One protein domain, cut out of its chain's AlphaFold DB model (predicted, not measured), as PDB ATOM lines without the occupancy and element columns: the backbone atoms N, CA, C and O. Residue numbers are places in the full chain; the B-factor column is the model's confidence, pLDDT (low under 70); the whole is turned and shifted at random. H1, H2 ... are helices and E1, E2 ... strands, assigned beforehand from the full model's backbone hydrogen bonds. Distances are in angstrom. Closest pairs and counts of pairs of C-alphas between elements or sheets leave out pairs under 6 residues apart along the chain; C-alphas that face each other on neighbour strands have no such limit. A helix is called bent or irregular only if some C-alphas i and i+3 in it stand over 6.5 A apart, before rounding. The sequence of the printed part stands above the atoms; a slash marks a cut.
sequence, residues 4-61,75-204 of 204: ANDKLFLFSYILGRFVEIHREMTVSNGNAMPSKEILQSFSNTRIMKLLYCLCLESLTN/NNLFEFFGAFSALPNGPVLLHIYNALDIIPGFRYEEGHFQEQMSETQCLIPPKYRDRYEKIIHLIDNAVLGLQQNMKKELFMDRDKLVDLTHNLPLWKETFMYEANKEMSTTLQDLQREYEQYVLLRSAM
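Overview. This is residues 4 to 61 and 75 to 204 of the 204 residues of an uncharacterized protein of Bacteroides sp. AM30-16 (UniProt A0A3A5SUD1). H3 is the core of a body of crossed helices: H6 and H4 pack on it, H7 and H9 pack on it opposite H1, and H8 packs on H9. The hairpin of E1 and E2 sits between H3 and H8; across H1 from H6, H2 packs on the hairpin of E3 and E4. The printed part has 188 residues with nine named helices and four named strands, in the order H1 H2 H3 H4 E1 E2 H5 E3 E4 H6 H7 H8 H9, and is mostly helix. It is compact, with a radius of gyration of the C-alphas of 15.8 A and spans of 46 by 37 by 34 A.

Arrangement. E3, residues 106 to 109, and E4, residues 112 to 115, form an antiparallel hairpin, with N 107 and O 114 within hydrogen-bond range at 2.8 A. The closest C-alphas of E4 and H2, residues 35 to 41, are Gln 40 and His 112, 5.5 A apart. H1, residues 4 to 28, touches H2 with residues 19 to 23 alone, about perpendicular at 79 degrees; the closest C-alphas are Val 19 and Ile 38, 6.3 A. H6, residues 126 to 149, is irregular, with C-alphas 131 and 134 8.2 A apart and a kink of 83 degrees near residue 133. Its residues 136 to 147 alone touch H1, closest at C-alphas 139 and 14, 7.1 A. The hub is H3, residues 44 to 57, near H1. It touches H6 at 89 degrees, about perpendicular (C-alphas 57 and 142, 5.0 A); H4, residues 77 to 81 (55 and 77, 5.1 A); H7, residues 158 to 166 (46 and 158, 5.2 A); and H9, residues 187 to 202 (56 and 194, 5.8 A). H8, residues 169 to 177, touches H9 (169 and 193, 6.1 A). E1, residues 85 to 87, and E2, residues 90 to 92, form an antiparallel hairpin, with N 85 and O 92 at 2.8 A; C-alphas 86 and 175 of E1 and H8 are 5.1 A apart. H5, residues 94 to 97, touches H1 (8 and 96, 6.7 A). Every O i to N i+4 pair is within hydrogen-bond range in H1, H2, H3, H4, H7, H8 and H9, and 16 of 20 in H6; H5 is too short for one.

Along the chain. H1 runs 36.6 A from C-alpha 4 at (9.659, -3.331, -39.967). H6 spans 30.0 A, H3 19.9 A, and H9 22.5 A, ending with C-alpha 202 at (-18.328, 9.264, -23.266).

Size, cuts and confidence. The farthest C-alphas, Gly 30 and Ala 179, are 48.7 A apart. Residues 62 to 74 are not printed; C-alphas 61 and 75 are 9.0 A apart across the cut. Of the links that are printed whole, none is long. Mean pLDDT of the printed part is 84.5; residues 4, 61, 117 to 128 and 149 to 153 are under 70.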
ATOM      1  N   ALA A   4      10.945  -3.026 -39.339       61.22
ATOM      2  CA  ALA A   4       9.659  -3.331 -39.967       61.22
ATOM      3  C   ALA A   4       9.082  -4.675 -39.490       61.22
ATOM      4  O   ALA A   4       7.916  -4.741 -39.120       61.22
ATOM      5  N   ASN A   5       9.914  -5.719 -39.391       74.81
ATOM      6  CA  ASN A   5       9.459  -7.038 -38.941       74.81
ATOM      7  C   ASN A   5       9.021  -7.010 -37.474       74.81
ATOM      8  O   ASN A   5       8.067  -7.682 -37.099       74.81
ATOM      9  N   ASP A   6       9.689  -6.197 -36.656       82.81
ATOM     10  CA  ASP A   6       9.378  -6.042 -35.236       82.81
ATOM     11  C   ASP A   6       7.961  -5.462 -35.017       82.81
ATOM     12  O   ASP A   6       7.220  -5.945 -34.160       82.81
ATOM     13  N   LYS A   7       7.543  -4.486 -35.840       87.75
ATOM     14  CA  LYS A   7       6.186  -3.909 -35.789       87.75
ATOM     15  C   LYS A   7       5.109  -4.904 -36.220       87.75
ATOM     16  O   LYS A   7       4.055  -4.945 -35.598       87.75
ATOM     17  N   LEU A   8       5.384  -5.736 -37.229       88.31
ATOM     18  CA  LEU A   8       4.448  -6.775 -37.682       88.31
ATOM     19  C   LEU A   8       4.240  -7.861 -36.618       88.31
ATOM     20  O   LEU A   8       3.115  -8.312 -36.422       88.31
ATOM     21  N   PHE A   9       5.292  -8.245 -35.884       86.12
ATOM     22  CA  PHE A   9       5.163  -9.172 -34.754       86.12
ATOM     23  C   PHE A   9       4.298  -8.600 -33.627       86.12
ATOM     24  O   PHE A   9       3.425  -9.292 -33.113       86.12
ATOM     25  N   LEU A  10       4.514  -7.339 -33.248       88.62
ATOM     26  CA  LEU A  10       3.714  -6.712 -32.193       88.62
ATOM     27  C   LEU A  10       2.283  -6.412 -32.648       88.62
ATOM     28  O   LEU A  10       1.359  -6.498 -31.848       88.62
ATOM     29  N   PHE A  11       2.073  -6.145 -33.934       91.19
ATOM     30  CA  PHE A  11       0.732  -6.061 -34.499       91.19
ATOM     31  C   PHE A  11       0.006  -7.415 -34.493       91.19
ATOM     32  O   PHE A  11      -1.160  -7.470 -34.117       91.19
ATOM     33  N   SER A  12       0.693  -8.511 -34.836       88.19
ATOM     34  CA  SER A  12       0.161  -9.873 -34.679       88.19
ATOM     35  C   SER A  12      -0.274 -10.137 -33.232       88.19
ATOM     36  O   SER A  12      -1.382 -10.618 -32.990       88.19
ATOM     37  N   TYR A  13       0.545  -9.715 -32.263       89.06
ATOM     38  CA  TYR A  13       0.189  -9.801 -30.849       89.06
ATOM     39  C   TYR A  13      -1.075  -8.998 -30.502       89.06
ATOM     40  O   TYR A  13      -1.984  -9.529 -29.866       89.06
ATOM     41  N   ILE A  14      -1.179  -7.748 -30.968       91.19
ATOM     42  CA  ILE A  14      -2.376  -6.908 -30.783       91.19
ATOM     43  C   ILE A  14      -3.624  -7.586 -31.363       91.19
ATOM     44  O   ILE A  14      -4.660  -7.628 -30.701       91.19
ATOM     45  N   LEU A  15      -3.529  -8.147 -32.572       89.44
ATOM     46  CA  LEU A  15      -4.649  -8.838 -33.209       89.44
ATOM     47  C   LEU A  15      -5.111 -10.037 -32.372       89.44
ATOM     48  O   LEU A  15      -6.310 -10.202 -32.152       89.44
ATOM     49  N   GLY A  16      -4.178 -10.836 -31.849       86.31
ATOM     50  CA  GLY A  16      -4.523 -11.934 -30.950       86.31
ATOM     51  C   GLY A  16      -5.163 -11.456 -29.643       86.31
ATOM     52  O   GLY A  16      -6.170 -12.027 -29.232       86.31
ATOM     53  N   ARG A  17      -4.690 -10.347 -29.050       88.00
ATOM     54  CA  ARG A  17      -5.351  -9.732 -27.882       88.00
ATOM     55  C   ARG A  17      -6.784  -9.292 -28.199       88.00
ATOM     56  O   ARG A  17      -7.677  -9.538 -27.394       88.00
ATOM     57  N   PHE A  18      -7.044  -8.703 -29.369       88.25
ATOM     58  CA  PHE A  18      -8.415  -8.365 -29.783       88.25
ATOM     59  C   PHE A  18      -9.314  -9.599 -29.893       88.25
ATOM     60  O   PHE A  18     -10.467  -9.551 -29.460       88.25
ATOM     61  N   VAL A  19      -8.794 -10.710 -30.427       86.31
ATOM     62  CA  VAL A  19      -9.532 -11.978 -30.503       86.31
ATOM     63  C   VAL A  19      -9.840 -12.531 -29.111       86.31
ATOM     64  O   VAL A  19     -10.977 -12.926 -28.855       86.31
ATOM     65  N   GLU A  20      -8.859 -12.528 -28.206       84.81
ATOM     66  CA  GLU A  20      -9.016 -12.997 -26.823       84.81
ATOM     67  C   GLU A  20     -10.106 -12.217 -26.080       84.81
ATOM     68  O   GLU A  20     -11.046 -12.825 -25.569       84.81
ATOM     69  N   ILE A  21     -10.060 -10.881 -26.108       83.31
ATOM     70  CA  ILE A  21     -11.069 -10.035 -25.443       83.31
ATOM     71  C   ILE A  21     -12.461 -10.296 -26.028       83.31
ATOM     72  O   ILE A  21     -13.447 -10.417 -25.296       83.31
ATOM     73  N   HIS A  22     -12.563 -10.397 -27.356       83.25
ATOM     74  CA  HIS A  22     -13.839 -10.653 -28.014       83.25
ATOM     75  C   HIS A  22     -14.392 -12.037 -27.627       83.25
ATOM     76  O   HIS A  22     -15.598 -12.192 -27.413       83.25
ATOM     77  N   ARG A  23     -13.525 -13.042 -27.469       82.25
ATOM     78  CA  ARG A  23     -13.898 -14.375 -26.979       82.25
ATOM     79  C   ARG A  23     -14.376 -14.328 -25.525       82.25
ATOM     80  O   ARG A  23     -15.465 -14.815 -25.240       82.25
ATOM     81  N   GLU A  24     -13.618 -13.718 -24.616       82.38
ATOM     82  CA  GLU A  24     -13.980 -13.608 -23.191       82.38
ATOM     83  C   GLU A  24     -15.361 -12.964 -22.991       82.38
ATOM     84  O   GLU A  24     -16.188 -13.427 -22.200       82.38
ATOM     85  N   MET A  25     -15.642 -11.916 -23.762       76.50
ATOM     86  CA  MET A  25     -16.890 -11.159 -23.685       76.50
ATOM     87  C   MET A  25     -18.074 -11.912 -24.301       76.50
ATOM     88  O   MET A  25     -19.173 -11.895 -23.751       76.50
ATOM     89  N   THR A  26     -17.865 -12.610 -25.419       77.25
ATOM     90  CA  THR A  26     -18.916 -13.430 -26.047       77.25
ATOM     91  C   THR A  26     -19.274 -14.656 -25.202       77.25
ATOM     92  O   THR A  26     -20.457 -14.962 -25.051       77.25
ATOM     93  N   VAL A  27     -18.286 -15.287 -24.555       79.50
ATOM     94  CA  VAL A  27     -18.500 -16.349 -23.555       79.50
ATOM     95  C   VAL A  27     -19.287 -15.823 -22.354       79.50
ATOM     96  O   VAL A  27     -20.264 -16.449 -21.949       79.50
ATOM     97  N   SER A  28     -18.921 -14.649 -21.830       72.69
ATOM     98  CA  SER A  28     -19.635 -14.007 -20.713       72.69
ATOM     99  C   SER A  28     -21.104 -13.703 -21.035       72.69
ATOM    100  O   SER A  28     -21.947 -13.725 -20.143       72.69
ATOM    101  N   ASN A  29     -21.423 -13.477 -22.313       70.81
ATOM    102  CA  ASN A  29     -22.782 -13.231 -22.804       70.81
ATOM    103  C   ASN A  29     -23.525 -14.511 -23.244       70.81
ATOM    104  O   ASN A  29     -24.606 -14.416 -23.821       70.81
ATOM    105  N   GLY A  30     -22.957 -15.701 -23.012       72.75
ATOM    106  CA  GLY A  30     -23.566 -16.988 -23.371       72.75
ATOM    107  C   GLY A  30     -23.499 -17.360 -24.859       72.75
ATOM    108  O   GLY A  30     -24.051 -18.386 -25.243       72.75
ATOM    109  N   ASN A  31     -22.798 -16.579 -25.687       75.19
ATOM    110  CA  ASN A  31     -22.676 -16.772 -27.136       75.19
ATOM    111  C   ASN A  31     -21.217 -17.040 -27.525       75.19
ATOM    112  O   ASN A  31     -20.623 -16.256 -28.254       75.19
ATOM    113  N   ALA A  32     -20.615 -18.117 -27.012       78.19
ATOM    114  CA  ALA A  32     -19.212 -18.438 -27.277       78.19
ATOM    115  C   ALA A  32     -18.932 -18.528 -28.789       78.19
ATOM    116  O   ALA A  32     -19.377 -19.460 -29.457       78.19
ATOM    117  N   MET A  33     -18.188 -17.554 -29.314       79.00
ATOM    118  CA  MET A  33     -17.905 -17.452 -30.742       79.00
ATOM    119  C   MET A  33     -16.501 -18.012 -31.040       79.00
ATOM    120  O   MET A  33     -15.543 -17.641 -30.350       79.00
ATOM    121  N   PRO A  34     -16.332 -18.905 -32.035       81.00
ATOM    122  CA  PRO A  34     -15.018 -19.405 -32.435       81.00
ATOM    123  C   PRO A  34     -14.091 -18.276 -32.912       81.00
ATOM    124  O   PRO A  34     -14.546 -17.325 -33.547       81.00
ATOM    125  N   SER A  35     -12.772 -18.397 -32.702       77.94
ATOM    126  CA  SER A  35     -11.820 -17.360 -33.147       77.94
ATOM    127  C   SER A  35     -11.896 -17.055 -34.638       77.94
ATOM    128  O   SER A  35     -11.738 -15.907 -35.038       77.94
ATOM    129  N   LYS A  36     -12.173 -18.071 -35.463       80.50
ATOM    130  CA  LYS A  36     -12.339 -17.900 -36.908       80.50
ATOM    131  C   LYS A  36     -13.438 -16.887 -37.235       80.50
ATOM    132  O   LYS A  36     -13.228 -16.018 -38.073       80.50
ATOM    133  N   GLU A  37     -14.581 -16.975 -36.561       82.69
ATOM    134  CA  GLU A  37     -15.701 -16.048 -36.755       82.69
ATOM    135  C   GLU A  37     -15.360 -14.648 -36.225       82.69
ATOM    136  O   GLU A  37     -15.663 -13.645 -36.870       82.69
ATOM    137  N   ILE A  38     -14.643 -14.570 -35.097       84.94
ATOM    138  CA  ILE A  38     -14.143 -13.301 -34.549       84.94
ATOM    139  C   ILE A  38     -13.216 -12.606 -35.556       84.94
ATOM    140  O   ILE A  38     -13.419 -11.434 -35.872       84.94
ATOM    141  N   LEU A  39     -12.229 -13.319 -36.101       85.06
ATOM    142  CA  LEU A  39     -11.279 -12.778 -37.076       85.06
ATOM    143  C   LEU A  39     -11.962 -12.328 -38.370       85.06
ATOM    144  O   LEU A  39     -11.633 -11.269 -38.903       85.06
ATOM    145  N   GLN A  40     -12.964 -13.076 -38.835       85.12
ATOM    146  CA  GLN A  40     -13.771 -12.684 -39.991       85.12
ATOM    147  C   GLN A  40     -14.587 -11.407 -39.733       85.12
ATOM    148  O   GLN A  40     -14.817 -10.630 -40.657       85.12
ATOM    149  N   SER A  41     -14.960 -11.116 -38.484       83.00
ATOM    150  CA  SER A  41     -15.654  -9.867 -38.136       83.00
ATOM    151  C   SER A  41     -14.767  -8.610 -38.232       83.00
ATOM    152  O   SER A  41     -15.268  -7.475 -38.266       83.00
ATOM    153  N   PHE A  42     -13.445  -8.791 -38.292       84.56
ATOM    154  CA  PHE A  42     -12.473  -7.713 -38.354       84.56
ATOM    155  C   PHE A  42     -12.063  -7.406 -39.802       84.56
ATOM    156  O   PHE A  42     -11.126  -7.980 -40.348       84.56
ATOM    157  N   SER A  43     -12.749  -6.443 -40.427       88.06
ATOM    158  CA  SER A  43     -12.292  -5.853 -41.696       88.06
ATOM    159  C   SER A  43     -11.022  -5.010 -41.513       88.06
ATOM    160  O   SER A  43     -10.768  -4.491 -40.423       88.06
ATOM    161  N   ASN A  44     -10.273  -4.758 -42.593       89.56
ATOM    162  CA  ASN A  44      -9.083  -3.888 -42.555       89.56
ATOM    163  C   ASN A  44      -9.350  -2.530 -41.932       89.56
ATOM    164  O   ASN A  44      -8.579  -2.058 -41.101       89.56
ATOM    165  N   THR A  45     -10.440  -1.890 -42.354       92.06
ATOM    166  CA  THR A  45     -10.815  -0.575 -41.846       92.06
ATOM    167  C   THR A  45     -11.002  -0.636 -40.341       92.06
ATOM    168  O   THR A  45     -10.409   0.173 -39.631       92.06
ATOM    169  N   ARG A  46     -11.750  -1.637 -39.859       91.25
ATOM    170  CA  ARG A  46     -11.995  -1.843 -38.432       91.25
ATOM    171  C   ARG A  46     -10.692  -2.048 -37.666       91.25
ATOM    172  O   ARG A  46     -10.472  -1.365 -36.676       91.25
ATOM    173  N   ILE A  47      -9.805  -2.910 -38.153       91.69
ATOM    174  CA  ILE A  47      -8.519  -3.188 -37.500       91.69
ATOM    175  C   ILE A  47      -7.642  -1.938 -37.428       91.69
ATOM    176  O   ILE A  47      -7.054  -1.671 -36.386       91.69
ATOM    177  N   MET A  48      -7.587  -1.136 -38.495       94.56
ATOM    178  CA  MET A  48      -6.819   0.112 -38.480       94.56
ATOM    179  C   MET A  48      -7.402   1.138 -37.505       94.56
ATOM    180  O   MET A  48      -6.636   1.831 -36.838       94.56
ATOM    181  N   LYS A  49      -8.737   1.226 -37.383       94.25
ATOM    182  CA  LYS A  49      -9.367   2.103 -36.382       94.25
ATOM    183  C   LYS A  49      -9.097   1.619 -34.961       94.25
ATOM    184  O   LYS A  49      -8.726   2.425 -34.118       94.25
ATOM    185  N   LEU A  50      -9.229   0.316 -34.708       93.06
ATOM    186  CA  LEU A  50      -8.948  -0.272 -33.398       93.06
ATOM    187  C   LEU A  50      -7.479  -0.107 -33.007       93.06
ATOM    188  O   LEU A  50      -7.196   0.213 -31.859       93.06
ATOM    189  N   LEU A  51      -6.550  -0.260 -33.955       94.50
ATOM    190  CA  LEU A  51      -5.133   0.004 -33.720       94.50
ATOM    191  C   LEU A  51      -4.889   1.472 -33.348       94.50
ATOM    192  O   LEU A  51      -4.153   1.741 -32.406       94.50
ATOM    193  N   TYR A  52      -5.527   2.413 -34.047       95.19
ATOM    194  CA  TYR A  52      -5.429   3.834 -33.711       95.19
ATOM    195  C   TYR A  52      -5.966   4.133 -32.305       95.19
ATOM    196  O   TYR A  52      -5.292   4.774 -31.506       95.19
ATOM    197  N   CYS A  53      -7.142   3.595 -31.975       92.94
ATOM    198  CA  CYS A  53      -7.755   3.718 -30.654       92.94
ATOM    199  C   CYS A  53      -6.880   3.114 -29.545       92.94
ATOM    200  O   CYS A  53      -6.695   3.723 -28.497       92.94
ATOM    201  N   LEU A  54      -6.278   1.946 -29.790       92.88
ATOM    202  CA  LEU A  54      -5.316   1.333 -28.873       92.88
ATOM    203  C   LEU A  54      -4.101   2.247 -28.647       92.88
ATOM    204  O   LEU A  54      -3.634   2.393 -27.519       92.88
ATOM    205  N   CYS A  55      -3.585   2.873 -29.708       93.12
ATOM    206  CA  CYS A  55      -2.495   3.832 -29.579       93.12
ATOM    207  C   CYS A  55      -2.905   5.052 -28.743       93.12
ATOM    208  O   CYS A  55      -2.103   5.495 -27.923       93.12
ATOM    209  N   LEU A  56      -4.140   5.542 -28.880       91.44
ATOM    210  CA  LEU A  56      -4.678   6.615 -28.034       91.44
ATOM    211  C   LEU A  56      -4.791   6.188 -26.569       91.44
ATOM    212  O   LEU A  56      -4.315   6.906 -25.701       91.44
ATOM    213  N   GLU A  57      -5.315   4.998 -26.276       89.06
ATOM    214  CA  GLU A  57      -5.374   4.487 -24.895       89.06
ATOM    215  C   GLU A  57      -3.984   4.330 -24.259       89.06
ATOM    216  O   GLU A  57      -3.838   4.452 -23.042       89.06
ATOM    217  N   SER A  58      -2.929   4.119 -25.053       89.31
ATOM    218  CA  SER A  58      -1.560   4.100 -24.519       89.31
ATOM    219  C   SER A  58      -1.084   5.452 -23.963       89.31
ATOM    220  O   SER A  58      -0.071   5.495 -23.270       89.31
ATOM    221  N   LEU A  59      -1.818   6.541 -24.228       87.31
ATOM    222  CA  LEU A  59      -1.529   7.893 -23.742       87.31
ATOM    223  C   LEU A  59      -2.078   8.161 -22.329       87.31
ATOM    224  O   LEU A  59      -1.703   9.159 -21.718       87.31
ATOM    225  N   THR A  60      -2.905   7.264 -21.778       75.62
ATOM    226  CA  THR A  60      -3.603   7.437 -20.484       75.62
ATOM    227  C   THR A  60      -2.662   7.690 -19.295       75.62
ATOM    228  O   THR A  60      -3.079   8.275 -18.301       75.62
ATOM    229  N   ASN A  61      -1.390   7.285 -19.398       59.06
ATOM    230  CA  ASN A  61      -0.383   7.386 -18.332       59.06
ATOM    231  C   ASN A  61       0.790   8.322 -18.678       59.06
ATOM    232  O   ASN A  61       1.887   8.149 -18.145       59.06
ATOM    233  N   ASN A  75       7.650   5.816 -24.746       72.12
ATOM    234  CA  ASN A  75       6.677   5.940 -23.656       72.12
ATOM    235  C   ASN A  75       5.220   5.776 -24.115       72.12
ATOM    236  O   ASN A  75       4.321   5.793 -23.283       72.12
ATOM    237  N   ASN A  76       4.969   5.592 -25.414       84.69
ATOM    238  CA  ASN A  76       3.637   5.310 -25.948       84.69
ATOM    239  C   ASN A  76       3.708   4.531 -27.275       84.69
ATOM    240  O   ASN A  76       4.771   4.370 -27.887       84.69
ATOM    241  N   LEU A  77       2.558   4.031 -27.734       90.69
ATOM    242  CA  LEU A  77       2.485   3.229 -28.955       90.69
ATOM    243  C   LEU A  77       2.597   4.062 -30.243       90.69
ATOM    244  O   LEU A  77       3.020   3.506 -31.257       90.69
ATOM    245  N   PHE A  78       2.295   5.367 -30.222       90.62
ATOM    246  CA  PHE A  78       2.512   6.250 -31.378       90.62
ATOM    247  C   PHE A  78       3.998   6.418 -31.697       90.62
ATOM    248  O   PHE A  78       4.384   6.365 -32.861       90.62
ATOM    249  N   GLU A  79       4.862   6.529 -30.691       86.50
ATOM    250  CA  GLU A  79       6.313   6.574 -30.904       86.50
ATOM    251  C   GLU A  79       6.861   5.254 -31.455       86.50
ATOM    252  O   GLU A  79       7.743   5.246 -32.320       86.50
ATOM    253  N   PHE A  80       6.338   4.119 -30.977       88.31
ATOM    254  CA  PHE A  80       6.773   2.805 -31.442       88.31
ATOM    255  C   PHE A  80       6.346   2.548 -32.894       88.31
ATOM    256  O   PHE A  80       7.174   2.211 -33.751       88.31
ATOM    257  N   PHE A  81       5.055   2.703 -33.188       89.19
ATOM    258  CA  PHE A  81       4.509   2.442 -34.517       89.19
ATOM    259  C   PHE A  81       4.819   3.562 -35.515       89.19
ATOM    260  O   PHE A  81       5.004   3.271 -36.701       89.19
ATOM    261  N   GLY A  82       5.028   4.787 -35.050       87.69
ATOM    262  CA  GLY A  82       5.249   5.973 -35.869       87.69
ATOM    263  C   GLY A  82       3.944   6.644 -36.293       87.69
ATOM    264  O   GLY A  82       2.863   6.325 -35.795       87.69
ATOM    265  N   ALA A  83       4.062   7.574 -37.237       87.00
ATOM    266  CA  ALA A  83       2.942   8.364 -37.710       87.00
ATOM    267  C   ALA A  83       1.902   7.522 -38.462       87.00
ATOM    268  O   ALA A  83       2.219   6.656 -39.286       87.00
ATOM    269  N   PHE A  84       0.637   7.820 -38.181       95.25
ATOM    270  CA  PHE A  84      -0.491   7.360 -38.979       95.25
ATOM    271  C   PHE A  84      -0.661   8.273 -40.190       95.25
ATOM    272  O   PHE A  84      -0.218   9.416 -40.191       95.25
ATOM    273  N   SER A  85      -1.332   7.779 -41.221       96.25
ATOM    274  CA  SER A  85      -1.729   8.575 -42.373       96.25
ATOM    275  C   SER A  85      -3.231   8.812 -42.384       96.25
ATOM    276  O   SER A  85      -4.018   7.888 -42.162       96.25
ATOM    277  N   ALA A  86      -3.645  10.039 -42.683       96.81
ATOM    278  CA  ALA A  86      -5.043  10.407 -42.806       96.81
ATOM    279  C   ALA A  86      -5.590  10.000 -44.183       96.81
ATOM    280  O   ALA A  86      -5.325  10.645 -45.198       96.81
ATOM    281  N   LEU A  87      -6.362   8.913 -44.218       95.81
ATOM    282  CA  LEU A  87      -6.993   8.379 -45.429       95.81
ATOM    283  C   LEU A  87      -8.520   8.571 -45.393       95.81
ATOM    284  O   LEU A  87      -9.059   8.879 -44.327       95.81
ATOM    285  N   PRO A  88      -9.245   8.360 -46.516       94.75
ATOM    286  CA  PRO A  88     -10.689   8.617 -46.585       94.75
ATOM    287  C   PRO A  88     -11.511   7.920 -45.495       94.75
ATOM    288  O   PRO A  88     -12.440   8.506 -44.959       94.75
ATOM    289  N   ASN A  89     -11.125   6.707 -45.092       95.31
ATOM    290  CA  ASN A  89     -11.811   5.949 -44.040       95.31
ATOM    291  C   ASN A  89     -11.170   6.139 -42.652       95.31
ATOM    292  O   ASN A  89     -11.253   5.247 -41.811       95.31
ATOM    293  N   GLY A  90     -10.468   7.248 -42.409       95.62
ATOM    294  CA  GLY A  90      -9.842   7.576 -41.122       95.62
ATOM    295  C   GLY A  90      -8.319   7.322 -41.085       95.62
ATOM    296  O   GLY A  90      -7.716   7.009 -42.114       95.62
ATOM    297  N   PRO A  91      -7.698   7.350 -39.892       96.88
ATOM    298  CA  PRO A  91      -6.258   7.154 -39.698       96.88
ATOM    299  C   PRO A  91      -5.815   5.718 -40.012       96.88
ATOM    300  O   PRO A  91      -6.489   4.757 -39.628       96.88
ATOM    301  N   VAL A  92      -4.701   5.553 -40.724       96.31
ATOM    302  CA  VAL A  92      -4.160   4.249 -41.138       96.31
ATOM    303  C   VAL A  92      -2.653   4.209 -40.946       96.31
ATOM    304  O   VAL A  92      -1.930   5.079 -41.419       96.31
ATOM    305  N   LEU A  93      -2.159   3.148 -40.319       94.19
ATOM    306  CA  LEU A  93      -0.732   2.903 -40.208       94.19
ATOM    307  C   LEU A  93      -0.231   2.198 -41.477       94.19
ATOM    308  O   LEU A  93      -0.260   0.970 -41.571       94.19
ATOM    309  N   LEU A  94       0.199   2.984 -42.474       92.44
ATOM    310  CA  LEU A  94       0.463   2.500 -43.840       92.44
ATOM    311  C   LEU A  94       1.393   1.287 -43.905       92.44
ATOM    312  O   LEU A  94       1.161   0.382 -44.696       92.44
ATOM    313  N   HIS A  95       2.429   1.234 -43.068       90.62
ATOM    314  CA  HIS A  95       3.377   0.121 -43.107       90.62
ATOM    315  C   HIS A  95       2.771  -1.215 -42.647       90.62
ATOM    316  O   HIS A  95       3.212  -2.253 -43.124       90.62
ATOM    317  N   ILE A  96       1.778  -1.206 -41.746       92.19
ATOM    318  CA  ILE A  96       1.024  -2.418 -41.389       92.19
ATOM    319  C   ILE A  96      -0.013  -2.704 -42.469       92.19
ATOM    320  O   ILE A  96      -0.140  -3.838 -42.916       92.19
ATOM    321  N   TYR A  97      -0.731  -1.671 -42.918       91.62
ATOM    322  CA  TYR A  97      -1.769  -1.802 -43.940       91.62
ATOM    323  C   TYR A  97      -1.239  -2.407 -45.250       91.62
ATOM    324  O   TYR A  97      -1.908  -3.228 -45.867       91.62
ATOM    325  N   ASN A  98      -0.017  -2.049 -45.643       91.00
ATOM    326  CA  ASN A  98       0.635  -2.564 -46.847       91.00
ATOM    327  C   ASN A  98       1.295  -3.941 -46.653       91.00
ATOM    328  O   ASN A  98       1.850  -4.468 -47.611       91.00
ATOM    329  N   ALA A  99       1.281  -4.497 -45.438       90.81
ATOM    330  CA  ALA A  99       1.963  -5.742 -45.076       90.81
ATOM    331  C   ALA A  99       1.017  -6.760 -44.409       90.81
ATOM    332  O   ALA A  99       1.463  -7.638 -43.667       90.81
ATOM    333  N   LEU A 100      -0.298  -6.628 -44.630       88.31
ATOM    334  CA  LEU A 100      -1.314  -7.504 -44.031       88.31
ATOM    335  C   LEU A 100      -1.150  -8.974 -44.458       88.31
ATOM    336  O   LEU A 100      -1.490  -9.876 -43.698       88.31
ATOM    337  N   ASP A 101      -0.596  -9.217 -45.643       87.38
ATOM    338  CA  ASP A 101      -0.333 -10.536 -46.226       87.38
ATOM    339  C   ASP A 101       0.813 -11.305 -45.548       87.38
ATOM    340  O   ASP A 101       0.896 -12.527 -45.676       87.38
ATOM    341  N   ILE A 102       1.668 -10.613 -44.792       88.00
ATOM    342  CA  ILE A 102       2.852 -11.188 -44.138       88.00
ATOM    343  C   ILE A 102       2.828 -11.051 -42.608       88.00
ATOM    344  O   ILE A 102       3.878 -11.103 -41.961       88.00
ATOM    345  N   ILE A 103       1.645 -10.883 -42.005       86.81
ATOM    346  CA  ILE A 103       1.499 -10.825 -40.544       86.81
ATOM    347  C   ILE A 103       1.765 -12.210 -39.929       86.81
ATOM    348  O   ILE A 103       1.049 -13.164 -40.232       86.81
ATOM    349  N   PRO A 104       2.753 -12.353 -39.025       84.00
ATOM    350  CA  PRO A 104       3.081 -13.644 -38.423       84.00
ATOM    351  C   PRO A 104       1.883 -14.291 -37.716       84.00
ATOM    352  O   PRO A 104       1.183 -13.626 -36.958       84.00
ATOM    353  N   GLY A 105       1.671 -15.594 -37.926       79.81
ATOM    354  CA  GLY A 105       0.601 -16.367 -37.276       79.81
ATOM    355  C   GLY A 105      -0.780 -16.233 -37.925       79.81
ATOM    356  O   GLY A 105      -1.673 -17.029 -37.625       79.81
ATOM    357  N   PHE A 106      -0.939 -15.298 -38.863       83.19
ATOM    358  CA  PHE A 106      -2.190 -15.067 -39.567       83.19
ATOM    359  C   PHE A 106      -2.001 -15.163 -41.079       83.19
ATOM    360  O   PHE A 106      -0.931 -14.939 -41.636       83.19
ATOM    361  N   ARG A 107      -3.083 -15.523 -41.754       86.31
ATOM    362  CA  ARG A 107      -3.240 -15.479 -43.200       86.31
ATOM    363  C   ARG A 107      -4.258 -14.396 -43.493       86.31
ATOM    364  O   ARG A 107      -5.291 -14.342 -42.834       86.31
ATOM    365  N   TYR A 108      -3.972 -13.558 -44.473       85.88
ATOM    366  CA  TYR A 108      -4.873 -12.496 -44.877       85.88
ATOM    367  C   TYR A 108      -5.395 -12.775 -46.286       85.88
ATOM    368  O   TYR A 108      -4.631 -12.768 -47.248       85.88
ATOM    369  N   GLU A 109      -6.688 -13.070 -46.395       84.50
ATOM    370  CA  GLU A 109      -7.351 -13.455 -47.643       84.50
ATOM    371  C   GLU A 109      -8.740 -12.807 -47.715       84.50
ATOM    372  O   GLU A 109      -9.439 -12.689 -46.710       84.50
ATOM    373  N   GLU A 110      -9.132 -12.365 -48.913       84.38
ATOM    374  CA  GLU A 110     -10.475 -11.834 -49.209       84.38
ATOM    375  C   GLU A 110     -10.965 -10.703 -48.282       84.38
ATOM    376  O   GLU A 110     -12.162 -10.550 -48.060       84.38
ATOM    377  N   GLY A 111     -10.068  -9.873 -47.742       82.69
ATOM    378  CA  GLY A 111     -10.471  -8.776 -46.855       82.69
ATOM    379  C   GLY A 111     -10.349  -9.080 -45.359       82.69
ATOM    380  O   GLY A 111     -10.556  -8.172 -44.549       82.69
ATOM    381  N   HIS A 112     -10.005 -10.320 -44.994       83.56
ATOM    382  CA  HIS A 112     -10.127 -10.841 -43.634       83.56
ATOM    383  C   HIS A 112      -8.896 -11.630 -43.178       83.56
ATOM    384  O   HIS A 112      -8.179 -12.237 -43.976       83.56
ATOM    385  N   PHE A 113      -8.680 -11.660 -41.863       84.50
ATOM    386  CA  PHE A 113      -7.676 -12.528 -41.256       84.50
ATOM    387  C   PHE A 113      -8.228 -13.929 -40.983       84.50
ATOM    388  O   PHE A 113      -9.396 -14.120 -40.650       84.50
ATOM    389  N   GLN A 114      -7.345 -14.912 -41.089       83.50
ATOM    390  CA  GLN A 114      -7.551 -16.304 -40.721       83.50
ATOM    391  C   GLN A 114      -6.343 -16.772 -39.903       83.50
ATOM    392  O   GLN A 114      -5.214 -16.344 -40.146       83.50
ATOM    393  N   GLU A 115      -6.552 -17.667 -38.945       78.00
ATOM    394  CA  GLU A 115      -5.449 -18.313 -38.226       78.00
ATOM    395  C   GLU A 115      -4.671 -19.255 -39.147       78.00
ATOM    396  O   GLU A 115      -5.260 -20.053 -39.877       78.00
ATOM    397  N   GLN A 116      -3.338 -19.195 -39.094       73.12
ATOM    398  CA  GLN A 116      -2.490 -20.203 -39.742       73.12
ATOM    399  C   GLN A 116      -2.185 -21.405 -38.836       73.12
ATOM    400  O   GLN A 116      -1.826 -22.461 -39.352       73.12
ATOM    401  N   MET A 117      -2.316 -21.267 -37.512       59.97
ATOM    402  CA  MET A 117      -2.060 -22.340 -36.543       59.97
ATOM    403  C   MET A 117      -3.279 -22.567 -35.649       59.97
ATOM    404  O   MET A 117      -3.956 -21.619 -35.278       59.97
ATOM    405  N   SER A 118      -3.560 -23.833 -35.332       51.47
ATOM    406  CA  SER A 118      -4.841 -24.319 -34.790       51.47
ATOM    407  C   SER A 118      -5.166 -23.921 -33.347       51.47
ATOM    408  O   SER A 118      -6.183 -24.357 -32.819       51.47
ATOM    409  N   GLU A 119      -4.351 -23.093 -32.705       52.12
ATOM    410  CA  GLU A 119      -4.684 -22.480 -31.427       52.12
ATOM    411  C   GLU A 119      -4.131 -21.055 -31.436       52.12
ATOM    412  O   GLU A 119      -2.928 -20.859 -31.613       52.12
ATOM    413  N   THR A 120      -4.991 -20.057 -31.208       50.72
ATOM    414  CA  THR A 120      -4.619 -18.699 -30.777       50.72
ATOM    415  C   THR A 120      -3.920 -18.739 -29.423       50.72
ATOM    416  O   THR A 120      -4.410 -18.211 -28.431       50.72
ATOM    417  N   GLN A 121      -2.770 -19.392 -29.344       52.06
ATOM    418  CA  GLN A 121      -1.789 -19.046 -28.345       52.06
ATOM    419  C   GLN A 121      -1.054 -17.855 -28.944       52.06
ATOM    420  O   GLN A 121      -0.189 -18.010 -29.807       52.06
ATOM    421  N   CYS A 122      -1.481 -16.656 -28.540       54.12
ATOM    422  CA  CYS A 122      -0.879 -15.374 -28.887       54.12
ATOM    423  C   CYS A 122       0.522 -15.276 -28.255       54.12
ATOM    424  O   CYS A 122       0.800 -14.490 -27.350       54.12
ATOM    425  N   LEU A 123       1.416 -16.175 -28.659       55.72
ATOM    426  CA  LEU A 123       2.733 -16.315 -28.079       55.72
ATOM    427  C   LEU A 123       3.668 -15.436 -28.876       55.72
ATOM    428  O   LEU A 123       4.171 -15.817 -29.930       55.72
ATOM    429  N   ILE A 124       3.953 -14.264 -28.315       62.53
ATOM    430  CA  ILE A 124       5.209 -13.585 -28.602       62.53
ATOM    431  C   ILE A 124       6.313 -14.611 -28.325       62.53
ATOM    432  O   ILE A 124       6.435 -15.053 -27.175       62.53
ATOM    433  N   PRO A 125       7.102 -15.027 -29.336       63.28
ATOM    434  CA  PRO A 125       8.144 -16.014 -29.107       63.28
ATOM    435  C   PRO A 125       9.053 -15.534 -27.966       63.28
ATOM    436  O   PRO A 125       9.371 -14.344 -27.944       63.28
ATOM    437  N   PRO A 126       9.506 -16.404 -27.043       67.62
ATOM    438  CA  PRO A 126      10.196 -15.981 -25.818       67.62
ATOM    439  C   PRO A 126      11.340 -14.984 -26.056       67.62
ATOM    440  O   PRO A 126      11.436 -13.969 -25.380       67.62
ATOM    441  N   LYS A 127      12.115 -15.186 -27.131       65.81
ATOM    442  CA  LYS A 127      13.196 -14.282 -27.570       65.81
ATOM    443  C   LYS A 127      12.773 -12.830 -27.861       65.81
ATOM    444  O   LYS A 127      13.621 -11.946 -27.908       65.81
ATOM    445  N   TYR A 128      11.494 -12.589 -28.137       67.62
ATOM    446  CA  TYR A 128      10.925 -11.263 -28.379       67.62
ATOM    447  C   TYR A 128      10.234 -10.695 -27.141       67.62
ATOM    448  O   TYR A 128      10.110  -9.477 -27.055       67.62
ATOM    449  N   ARG A 129       9.825 -11.541 -26.185       70.62
ATOM    450  CA  ARG A 129       9.204 -11.096 -24.934       70.62
ATOM    451  C   ARG A 129      10.173 -10.221 -24.144       70.62
ATOM    452  O   ARG A 129       9.827  -9.091 -23.841       70.62
ATOM    453  N   ASP A 130      11.410 -10.675 -23.960       74.88
ATOM    454  CA  ASP A 130      12.425  -9.911 -23.219       74.88
ATOM    455  C   ASP A 130      12.833  -8.627 -23.959       74.88
ATOM    456  O   ASP A 130      13.080  -7.584 -23.361       74.88
ATOM    457  N   ARG A 131      12.873  -8.674 -25.298       79.75
ATOM    458  CA  ARG A 131      13.241  -7.517 -26.129       79.75
ATOM    459  C   ARG A 131      12.163  -6.429 -26.138       79.75
ATOM    460  O   ARG A 131      12.504  -5.256 -26.281       79.75
ATOM    461  N   TYR A 132      10.890  -6.811 -26.039       83.19
ATOM    462  CA  TYR A 132       9.744  -5.906 -26.158       83.19
ATOM    463  C   TYR A 132       8.914  -5.787 -24.891       83.19
ATOM    464  O   TYR A 132       7.838  -5.209 -24.961       83.19
ATOM    465  N   GLU A 133       9.404  -6.265 -23.750       85.38
ATOM    466  CA  GLU A 133       8.678  -6.301 -22.477       85.38
ATOM    467  C   GLU A 133       7.944  -4.984 -22.182       85.38
ATOM    468  O   GLU A 133       6.748  -4.988 -21.909       85.38
ATOM    469  N   LYS A 134       8.620  -3.842 -22.359       85.00
ATOM    470  CA  LYS A 134       8.018  -2.510 -22.179       85.00
ATOM    471  C   LYS A 134       6.866  -2.227 -23.145       85.00
ATOM    472  O   LYS A 134       5.817  -1.758 -22.720       85.00
ATOM    473  N   ILE A 135       7.047  -2.511 -24.435       88.44
ATOM    474  CA  ILE A 135       6.012  -2.284 -25.456       88.44
ATOM    475  C   ILE A 135       4.842  -3.249 -25.261       88.44
ATOM    476  O   ILE A 135       3.695  -2.857 -25.420       88.44
ATOM    477  N   ILE A 136       5.122  -4.492 -24.873       88.50
ATOM    478  CA  ILE A 136       4.109  -5.496 -24.548       88.50
ATOM    479  C   ILE A 136       3.291  -5.030 -23.349       88.50
ATOM    480  O   ILE A 136       2.072  -5.022 -23.431       88.50
ATOM    481  N   HIS A 137       3.936  -4.543 -22.287       87.75
ATOM    482  CA  HIS A 137       3.234  -3.949 -21.152       87.75
ATOM    483  C   HIS A 137       2.383  -2.738 -21.549       87.75
ATOM    484  O   HIS A 137       1.262  -2.610 -21.066       87.75
ATOM    485  N   LEU A 138       2.871  -1.871 -22.444       89.06
ATOM    486  CA  LEU A 138       2.074  -0.762 -22.976       89.06
ATOM    487  C   LEU A 138       0.852  -1.261 -23.754       89.06
ATOM    488  O   LEU A 138      -0.241  -0.738 -23.551       89.06
ATOM    489  N   ILE A 139       1.018  -2.277 -24.606       91.00
ATOM    490  CA  ILE A 139      -0.088  -2.908 -25.338       91.00
ATOM    491  C   ILE A 139      -1.090  -3.507 -24.354       91.00
ATOM    492  O   ILE A 139      -2.279  -3.246 -24.478       91.00
ATOM    493  N   ASP A 140      -0.625  -4.275 -23.372       88.69
ATOM    494  CA  ASP A 140      -1.478  -4.957 -22.405       88.69
ATOM    495  C   ASP A 140      -2.271  -3.955 -21.557       88.69
ATOM    496  O   ASP A 140      -3.474  -4.127 -21.371       88.69
ATOM    497  N   ASN A 141      -1.631  -2.874 -21.105       87.44
ATOM    498  CA  ASN A 141      -2.293  -1.802 -20.365       87.44
ATOM    499  C   ASN A 141      -3.295  -1.037 -21.237       87.44
ATOM    500  O   ASN A 141      -4.412  -0.782 -20.793       87.44
ATOM    501  N   ALA A 142      -2.932  -0.713 -22.481       88.56
ATOM    502  CA  ALA A 142      -3.842  -0.066 -23.421       88.56
ATOM    503  C   ALA A 142      -5.038  -0.973 -23.753       88.56
ATOM    504  O   ALA A 142      -6.165  -0.502 -23.817       88.56
ATOM    505  N   VAL A 143      -4.819  -2.285 -23.884       87.25
ATOM    506  CA  VAL A 143      -5.868  -3.299 -24.050       87.25
ATOM    507  C   VAL A 143      -6.792  -3.355 -22.832       87.25
ATOM    508  O   VAL A 143      -8.007  -3.428 -23.001       87.25
ATOM    509  N   LEU A 144      -6.254  -3.305 -21.611       83.12
ATOM    510  CA  LEU A 144      -7.069  -3.238 -20.395       83.12
ATOM    511  C   LEU A 144      -7.886  -1.942 -20.343       83.12
ATOM    512  O   LEU A 144      -9.063  -1.990 -19.986       83.12
ATOM    513  N   GLY A 145      -7.293  -0.822 -20.769       79.81
ATOM    514  CA  GLY A 145      -8.001   0.429 -21.045       79.81
ATOM    515  C   GLY A 145      -9.154   0.186 -22.015       79.81
ATOM    516  O   GLY A 145     -10.310   0.350 -21.647       79.81
ATOM    517  N   LEU A 146      -8.899  -0.375 -23.198       79.50
ATOM    518  CA  LEU A 146      -9.970  -0.725 -24.135       79.50
ATOM    519  C   LEU A 146     -11.056  -1.616 -23.488       79.50
ATOM    520  O   LEU A 146     -12.249  -1.413 -23.684       79.50
ATOM    521  N   GLN A 147     -10.686  -2.602 -22.674       76.50
ATOM    522  CA  GLN A 147     -11.644  -3.538 -22.080       76.50
ATOM    523  C   GLN A 147     -12.519  -2.912 -20.985       76.50
ATOM    524  O   GLN A 147     -13.706  -3.231 -20.885       76.50
ATOM    525  N   GLN A 148     -11.954  -2.054 -20.136       74.69
ATOM    526  CA  GLN A 148     -12.681  -1.414 -19.031       74.69
ATOM    527  C   GLN A 148     -13.572  -0.279 -19.526       74.69
ATOM    528  O   GLN A 148     -14.655  -0.036 -18.997       74.69
ATOM    529  N   ASN A 149     -13.096   0.390 -20.563       64.88
ATOM    530  CA  ASN A 149     -13.440   1.759 -20.878       64.88
ATOM    531  C   ASN A 149     -14.055   1.856 -22.292       64.88
ATOM    532  O   ASN A 149     -14.711   2.850 -22.600       64.88
ATOM    533  N   MET A 150     -13.892   0.800 -23.107       60.66
ATOM    534  CA  MET A 150     -14.301   0.701 -24.513       60.66
ATOM    535  C   MET A 150     -14.896  -0.664 -24.902       60.66
ATOM    536  O   MET A 150     -14.710  -1.188 -26.009       60.66
ATOM    537  N   LYS A 151     -15.705  -1.246 -24.006       63.03
ATOM    538  CA  LYS A 151     -16.531  -2.424 -24.338       63.03
ATOM    539  C   LYS A 151     -17.422  -2.193 -25.561       63.03
ATOM    540  O   LYS A 151     -17.896  -3.164 -26.136       63.03
ATOM    541  N   LYS A 152     -17.686  -0.941 -25.946       65.06
ATOM    542  CA  LYS A 152     -18.503  -0.619 -27.114       65.06
ATOM    543  C   LYS A 152     -17.685  -0.690 -28.399       65.06
ATOM    544  O   LYS A 152     -18.150  -1.315 -29.335       65.06
ATOM    545  N   GLU A 153     -16.484  -0.127 -28.456       69.75
ATOM    546  CA  GLU A 153     -15.693   0.085 -29.676       69.75
ATOM    547  C   GLU A 153     -15.132  -1.202 -30.259       69.75
ATOM    548  O   GLU A 153     -15.195  -1.398 -31.473       69.75
ATOM    549  N   LEU A 154     -14.646  -2.122 -29.412       75.44
ATOM    550  CA  LEU A 154     -14.221  -3.441 -29.893       75.44
ATOM    551  C   LEU A 154     -15.373  -4.164 -30.602       75.44
ATOM    552  O   LEU A 154     -15.117  -4.965 -31.496       75.44
ATOM    553  N   PHE A 155     -16.621  -3.837 -30.256       77.62
ATOM    554  CA  PHE A 155     -17.858  -4.376 -30.821       77.62
ATOM    555  C   PHE A 155     -18.597  -3.387 -31.732       77.62
ATOM    556  O   PHE A 155     -19.639  -3.743 -32.285       77.62
ATOM    557  N   MET A 156     -18.079  -2.169 -31.918       82.56
ATOM    558  CA  MET A 156     -18.679  -1.197 -32.817       82.56
ATOM    559  C   MET A 156     -18.562  -1.735 -34.232       82.56
ATOM    560  O   MET A 156     -17.562  -2.349 -34.624       82.56
ATOM    561  N   ASP A 157     -19.608  -1.489 -35.009       84.25
ATOM    562  CA  ASP A 157     -19.520  -1.681 -36.441       84.25
ATOM    563  C   ASP A 157     -18.442  -0.756 -37.036       84.25
ATOM    564  O   ASP A 157     -17.969   0.209 -36.428       84.25
ATOM    565  N   ARG A 158     -18.019  -1.101 -38.252       90.38
ATOM    566  CA  ARG A 158     -16.985  -0.367 -38.983       90.38
ATOM    567  C   ARG A 158     -17.317   1.123 -39.092       90.38
ATOM    568  O   ARG A 158     -16.405   1.934 -38.975       90.38
ATOM    569  N   ASP A 159     -18.574   1.460 -39.354       91.81
ATOM    570  CA  ASP A 159     -18.972   2.817 -39.720       91.81
ATOM    571  C   ASP A 159     -18.917   3.739 -38.502       91.81
ATOM    572  O   ASP A 159     -18.319   4.806 -38.581       91.81
ATOM    573  N   LYS A 160     -19.350   3.263 -37.329       91.06
ATOM    574  CA  LYS A 160     -19.187   3.994 -36.063       91.06
ATOM    575  C   LYS A 160     -17.730   4.251 -35.697       91.06
ATOM    576  O   LYS A 160     -17.413   5.314 -35.174       91.06
ATOM    577  N   LEU A 161     -16.835   3.299 -35.965       91.94
ATOM    578  CA  LEU A 161     -15.401   3.503 -35.741       91.94
ATOM    579  C   LEU A 161     -14.816   4.533 -36.715       91.94
ATOM    580  O   LEU A 161     -13.952   5.322 -36.333       91.94
ATOM    581  N   VAL A 162     -15.271   4.532 -37.971       94.88
ATOM    582  CA  VAL A 162     -14.892   5.563 -38.945       94.88
ATOM    583  C   VAL A 162     -15.379   6.926 -38.461       94.88
ATOM    584  O   VAL A 162     -14.544   7.818 -38.313       94.88
ATOM    585  N   ASP A 163     -16.658   7.049 -38.108       94.38
ATOM    586  CA  ASP A 163     -17.266   8.280 -37.597       94.38
ATOM    587  C   ASP A 163     -16.543   8.800 -36.351       94.38
ATOM    588  O   ASP A 163     -16.211   9.985 -36.276       94.38
ATOM    589  N   LEU A 164     -16.233   7.921 -35.389       93.00
ATOM    590  CA  LEU A 164     -15.455   8.271 -34.200       93.00
ATOM    591  C   LEU A 164     -14.121   8.904 -34.603       93.00
ATOM    592  O   LEU A 164     -13.820  10.019 -34.189       93.00
ATOM    593  N   THR A 165     -13.347   8.227 -35.457       94.69
ATOM    594  CA  THR A 165     -12.024   8.724 -35.863       94.69
ATOM    595  C   THR A 165     -12.069   9.948 -36.778       94.69
ATOM    596  O   THR A 165     -11.116  10.721 -36.797       94.69
ATOM    597  N   HIS A 166     -13.157  10.157 -37.523       95.31
ATOM    598  CA  HIS A 166     -13.350  11.342 -38.364       95.31
ATOM    599  C   HIS A 166     -13.640  12.604 -37.554       95.31
ATOM    600  O   HIS A 166     -13.329  13.714 -37.989       95.31
ATOM    601  N   ASN A 167     -14.223  12.431 -36.370       94.69
ATOM    602  CA  ASN A 167     -14.507  13.518 -35.441       94.69
ATOM    603  C   ASN A 167     -13.304  13.899 -34.565       94.69
ATOM    604  O   ASN A 167     -13.413  14.824 -33.759       94.69
ATOM    605  N   LEU A 168     -12.160  13.231 -34.735       95.62
ATOM    606  CA  LEU A 168     -10.930  13.577 -34.038       95.62
ATOM    607  C   LEU A 168     -10.101  14.625 -34.807       95.62
ATOM    608  O   LEU A 168     -10.049  14.590 -36.047       95.62
ATOM    609  N   PRO A 169      -9.466  15.580 -34.100       95.12
ATOM    610  CA  PRO A 169      -8.812  16.723 -34.722       95.12
ATOM    611  C   PRO A 169      -7.631  16.336 -35.613       95.12
ATOM    612  O   PRO A 169      -7.551  16.850 -36.728       95.12
ATOM    613  N   LEU A 170      -6.758  15.412 -35.199       94.69
ATOM    614  CA  LEU A 170      -5.551  15.091 -35.964       94.69
ATOM    615  C   LEU A 170      -5.870  14.486 -37.316       94.69
ATOM    616  O   LEU A 170      -5.262  14.881 -38.311       94.69
ATOM    617  N   TRP A 171      -6.827  13.556 -37.387       95.88
ATOM    618  CA  TRP A 171      -7.227  13.022 -38.684       95.88
ATOM    619  C   TRP A 171      -7.803  14.131 -39.566       95.88
ATOM    620  O   TRP A 171      -7.388  14.264 -40.716       95.88
ATOM    621  N   LYS A 172      -8.719  14.946 -39.030       93.25
ATOM    622  CA  LYS A 172      -9.418  15.987 -39.791       93.25
ATOM    623  C   LYS A 172      -8.462  17.055 -40.318       93.25
ATOM    624  O   LYS A 172      -8.519  17.400 -41.496       93.25
ATOM    625  N   GLU A 173      -7.582  17.565 -39.464       94.75
ATOM    626  CA  GLU A 173      -6.590  18.579 -39.822       94.75
ATOM    627  C   GLU A 173      -5.615  18.031 -40.869       94.75
ATOM    628  O   GLU A 173      -5.446  18.630 -41.933       94.75
ATOM    629  N   THR A 174      -5.073  16.834 -40.634       95.62
ATOM    630  CA  THR A 174      -4.142  16.181 -41.563       95.62
ATOM    631  C   THR A 174      -4.803  15.886 -42.912       95.62
ATOM    632  O   THR A 174      -4.234  16.138 -43.976       95.62
ATOM    633  N   PHE A 175      -6.035  15.373 -42.904       95.19
ATOM    634  CA  PHE A 175      -6.754  15.040 -44.130       95.19
ATOM    635  C   PHE A 175      -7.042  16.279 -44.979       95.19
ATOM    636  O   PHE A 175      -6.924  16.220 -46.204       95.19
ATOM    637  N   MET A 176      -7.382  17.405 -44.351       92.62
ATOM    638  CA  MET A 176      -7.769  18.625 -45.059       92.62
ATOM    639  C   MET A 176      -6.565  19.449 -45.518       92.62
ATOM    640  O   MET A 176      -6.596  19.990 -46.623       92.62
ATOM    641  N   TYR A 177      -5.510  19.531 -44.703       93.06
ATOM    642  CA  TYR A 177      -4.471  20.548 -44.879       93.06
ATOM    643  C   TYR A 177      -3.076  19.985 -45.175       93.06
ATOM    644  O   TYR A 177      -2.301  20.657 -45.854       93.06
ATOM    645  N   GLU A 178      -2.763  18.751 -44.768       91.12
ATOM    646  CA  GLU A 178      -1.418  18.197 -44.962       91.12
ATOM    647  C   GLU A 178      -1.248  17.551 -46.340       91.12
ATOM    648  O   GLU A 178      -2.070  16.743 -46.791       91.12
ATOM    649  N   ALA A 179      -0.152  17.894 -47.021       88.12
ATOM    650  CA  ALA A 179       0.128  17.420 -48.377       88.12
ATOM    651  C   ALA A 179       0.515  15.932 -48.413       88.12
ATOM    652  O   ALA A 179       0.077  15.201 -49.299       88.12
ATOM    653  N   ASN A 180       1.306  15.473 -47.438       90.00
ATOM    654  CA  ASN A 180       1.760  14.080 -47.331       90.00
ATOM    655  C   ASN A 180       0.764  13.168 -46.591       90.00
ATOM    656  O   ASN A 180       0.973  11.958 -46.543       90.00
ATOM    657  N   LYS A 181      -0.307  13.744 -46.027       93.31
ATOM    658  CA  LYS A 181      -1.300  13.056 -45.191       93.31
ATOM    659  C   LYS A 181      -0.708  12.355 -43.967       93.31
ATOM    660  O   LYS A 181      -1.368  11.481 -43.421       93.31
ATOM    661  N   GLU A 182       0.499  12.703 -43.534       94.31
ATOM    662  CA  GLU A 182       1.140  12.121 -42.355       94.31
ATOM    663  C   GLU A 182       0.709  12.888 -41.102       94.31
ATOM    664  O   GLU A 182       0.817  14.108 -41.042       94.31
ATOM    665  N   MET A 183       0.169  12.172 -40.121       93.00
ATOM    666  CA  MET A 183      -0.376  12.757 -38.902       93.00
ATOM    667  C   MET A 183       0.744  13.091 -37.921       93.00
ATOM    668  O   MET A 183       1.680  12.310 -37.740       93.00
ATOM    669  N   SER A 184       0.608  14.234 -37.249       86.00
ATOM    670  CA  SER A 184       1.531  14.663 -36.200       86.00
ATOM    671  C   SER A 184       1.611  13.641 -35.062       86.00
ATOM    672  O   SER A 184       0.607  13.066 -34.641       86.00
ATOM    673  N   THR A 185       2.821  13.449 -34.540       84.50
ATOM    674  CA  THR A 185       3.091  12.645 -33.340       84.50
ATOM    675  C   THR A 185       3.671  13.497 -32.211       84.50
ATOM    676  O   THR A 185       4.372  12.972 -31.346       84.50
ATOM    677  N   THR A 186       3.470  14.821 -32.236       87.44
ATOM    678  CA  THR A 186       3.916  15.672 -31.124       87.44
ATOM    679  C   THR A 186       3.073  15.397 -29.881       87.44
ATOM    680  O   THR A 186       1.890  15.076 -29.977       87.44
ATOM    681  N   LEU A 187       3.672  15.531 -28.695       83.62
ATOM    682  CA  LEU A 187       2.981  15.248 -27.434       83.62
ATOM    683  C   LEU A 187       1.716  16.101 -27.264       83.62
ATOM    684  O   LEU A 187       0.677  15.573 -26.886       83.62
ATOM    685  N   GLN A 188       1.796  17.392 -27.591       87.44
ATOM    686  CA  GLN A 188       0.675  18.326 -27.483       87.44
ATOM    687  C   GLN A 188      -0.491  17.932 -28.403       87.44
ATOM    688  O   GLN A 188      -1.649  17.953 -27.990       87.44
ATOM    689  N   ASP A 189      -0.183  17.550 -29.642       90.62
ATOM    690  CA  ASP A 189      -1.177  17.091 -30.608       90.62
ATOM    691  C   ASP A 189      -1.847  15.792 -30.164       90.62
ATOM    692  O   ASP A 189      -3.071  15.685 -30.202       90.62
ATOM    693  N   LEU A 190      -1.050  14.830 -29.694       91.00
ATOM    694  CA  LEU A 190      -1.541  13.545 -29.206       91.00
ATOM    695  C   LEU A 190      -2.371  13.687 -27.921       91.00
ATOM    696  O   LEU A 190      -3.368  12.987 -27.768       91.00
ATOM    697  N   GLN A 191      -2.008  14.603 -27.019       89.38
ATOM    698  CA  GLN A 191      -2.798  14.913 -25.823       89.38
ATOM    699  C   GLN A 191      -4.160  15.504 -26.195       89.38
ATOM    700  O   GLN A 191      -5.186  14.991 -25.755       89.38
ATOM    701  N   ARG A 192      -4.185  16.513 -27.075       91.75
ATOM    702  CA  ARG A 192      -5.428  17.111 -27.592       91.75
ATOM    703  C   ARG A 192      -6.321  16.074 -28.279       91.75
ATOM    704  O   ARG A 192      -7.536  16.069 -28.084       91.75
ATOM    705  N   GLU A 193      -5.723  15.199 -29.084       93.81
ATOM    706  CA  GLU A 193      -6.423  14.095 -29.743       93.81
ATOM    707  C   GLU A 193      -7.050  13.141 -28.721       93.81
ATOM    708  O   GLU A 193      -8.226  12.796 -28.837       93.81
ATOM    709  N   TYR A 194      -6.279  12.741 -27.706       91.56
ATOM    710  CA  TYR A 194      -6.729  11.842 -26.647       91.56
ATOM    711  C   TYR A 194      -7.858  12.449 -25.807       91.56
ATOM    712  O   TYR A 194      -8.860  11.782 -25.555       91.56
ATOM    713  N   GLU A 195      -7.754  13.720 -25.420       91.44
ATOM    714  CA  GLU A 195      -8.810  14.426 -24.687       91.44
ATOM    715  C   GLU A 195     -10.121  14.450 -25.480       91.44
ATOM    716  O   GLU A 195     -11.178  14.086 -24.957       91.44
ATOM    717  N   GLN A 196     -10.059  14.809 -26.768       93.62
ATOM    718  CA  GLN A 196     -11.241  14.812 -27.629       93.62
ATOM    719  C   GLN A 196     -11.822  13.405 -27.792       93.62
ATOM    720  O   GLN A 196     -13.041  13.218 -27.781       93.62
ATOM    721  N   TYR A 197     -10.955  12.411 -27.922       91.44
ATOM    722  CA  TYR A 197     -11.348  11.019 -27.999       91.44
ATOM    723  C   TYR A 197     -12.089  10.548 -26.743       91.44
ATOM    724  O   TYR A 197     -13.160   9.954 -26.878       91.44
ATOM    725  N   VAL A 198     -11.601  10.891 -25.544       88.50
ATOM    726  CA  VAL A 198     -12.269  10.607 -24.258       88.50
ATOM    727  C   VAL A 198     -13.647  11.270 -24.165       88.50
ATOM    728  O   VAL A 198     -14.605  10.658 -23.677       88.50
ATOM    729  N   LEU A 199     -13.785  12.495 -24.675       89.75
ATOM    730  CA  LEU A 199     -15.071  13.195 -24.716       89.75
ATOM    731  C   LEU A 199     -16.071  12.509 -25.657       89.75
ATOM    732  O   LEU A 199     -17.211  12.265 -25.263       89.75
ATOM    733  N   LEU A 200     -15.648  12.165 -26.879       88.44
ATOM    734  CA  LEU A 200     -16.519  11.541 -27.881       88.44
ATOM    735  C   LEU A 200     -17.007  10.163 -27.435       88.44
ATOM    736  O   LEU A 200     -18.201   9.888 -27.525       88.44
ATOM    737  N   ARG A 201     -16.118   9.325 -26.891       79.31
ATOM    738  CA  ARG A 201     -16.504   7.992 -26.398       79.31
ATOM    739  C   ARG A 201     -17.478   8.043 -25.226       79.31
ATOM    740  O   ARG A 201     -18.326   7.170 -25.105       79.31
ATOM    741  N   SER A 202     -17.400   9.079 -24.390       78.69
ATOM    742  CA  SER A 202     -18.328   9.264 -23.266       78.69
ATOM    743  C   SER A 202     -19.735   9.680 -23.715       78.69
ATOM    744  O   SER A 202     -20.694   9.508 -22.965       78.69
ATOM    745  N   ALA A 203     -19.869  10.233 -24.923       77.00
ATOM    746  CA  ALA A 203     -21.139  10.684 -25.488       77.00
ATOM    747  C   ALA A 203     -21.892   9.597 -26.289       77.00
ATOM    748  O   ALA A 203     -23.043   9.820 -26.669       77.00
ATOM    749  N   MET A 204     -21.260   8.444 -26.549       70.75
ATOM    750  CA  MET A 204     -21.799   7.296 -27.306       70.75
ATOM    751  C   MET A 204     -22.289   6.174 -26.384       70.75
ATOM    752  O   MET A 204     -23.189   5.389 -26.768       70.75
TER     753      MET A 204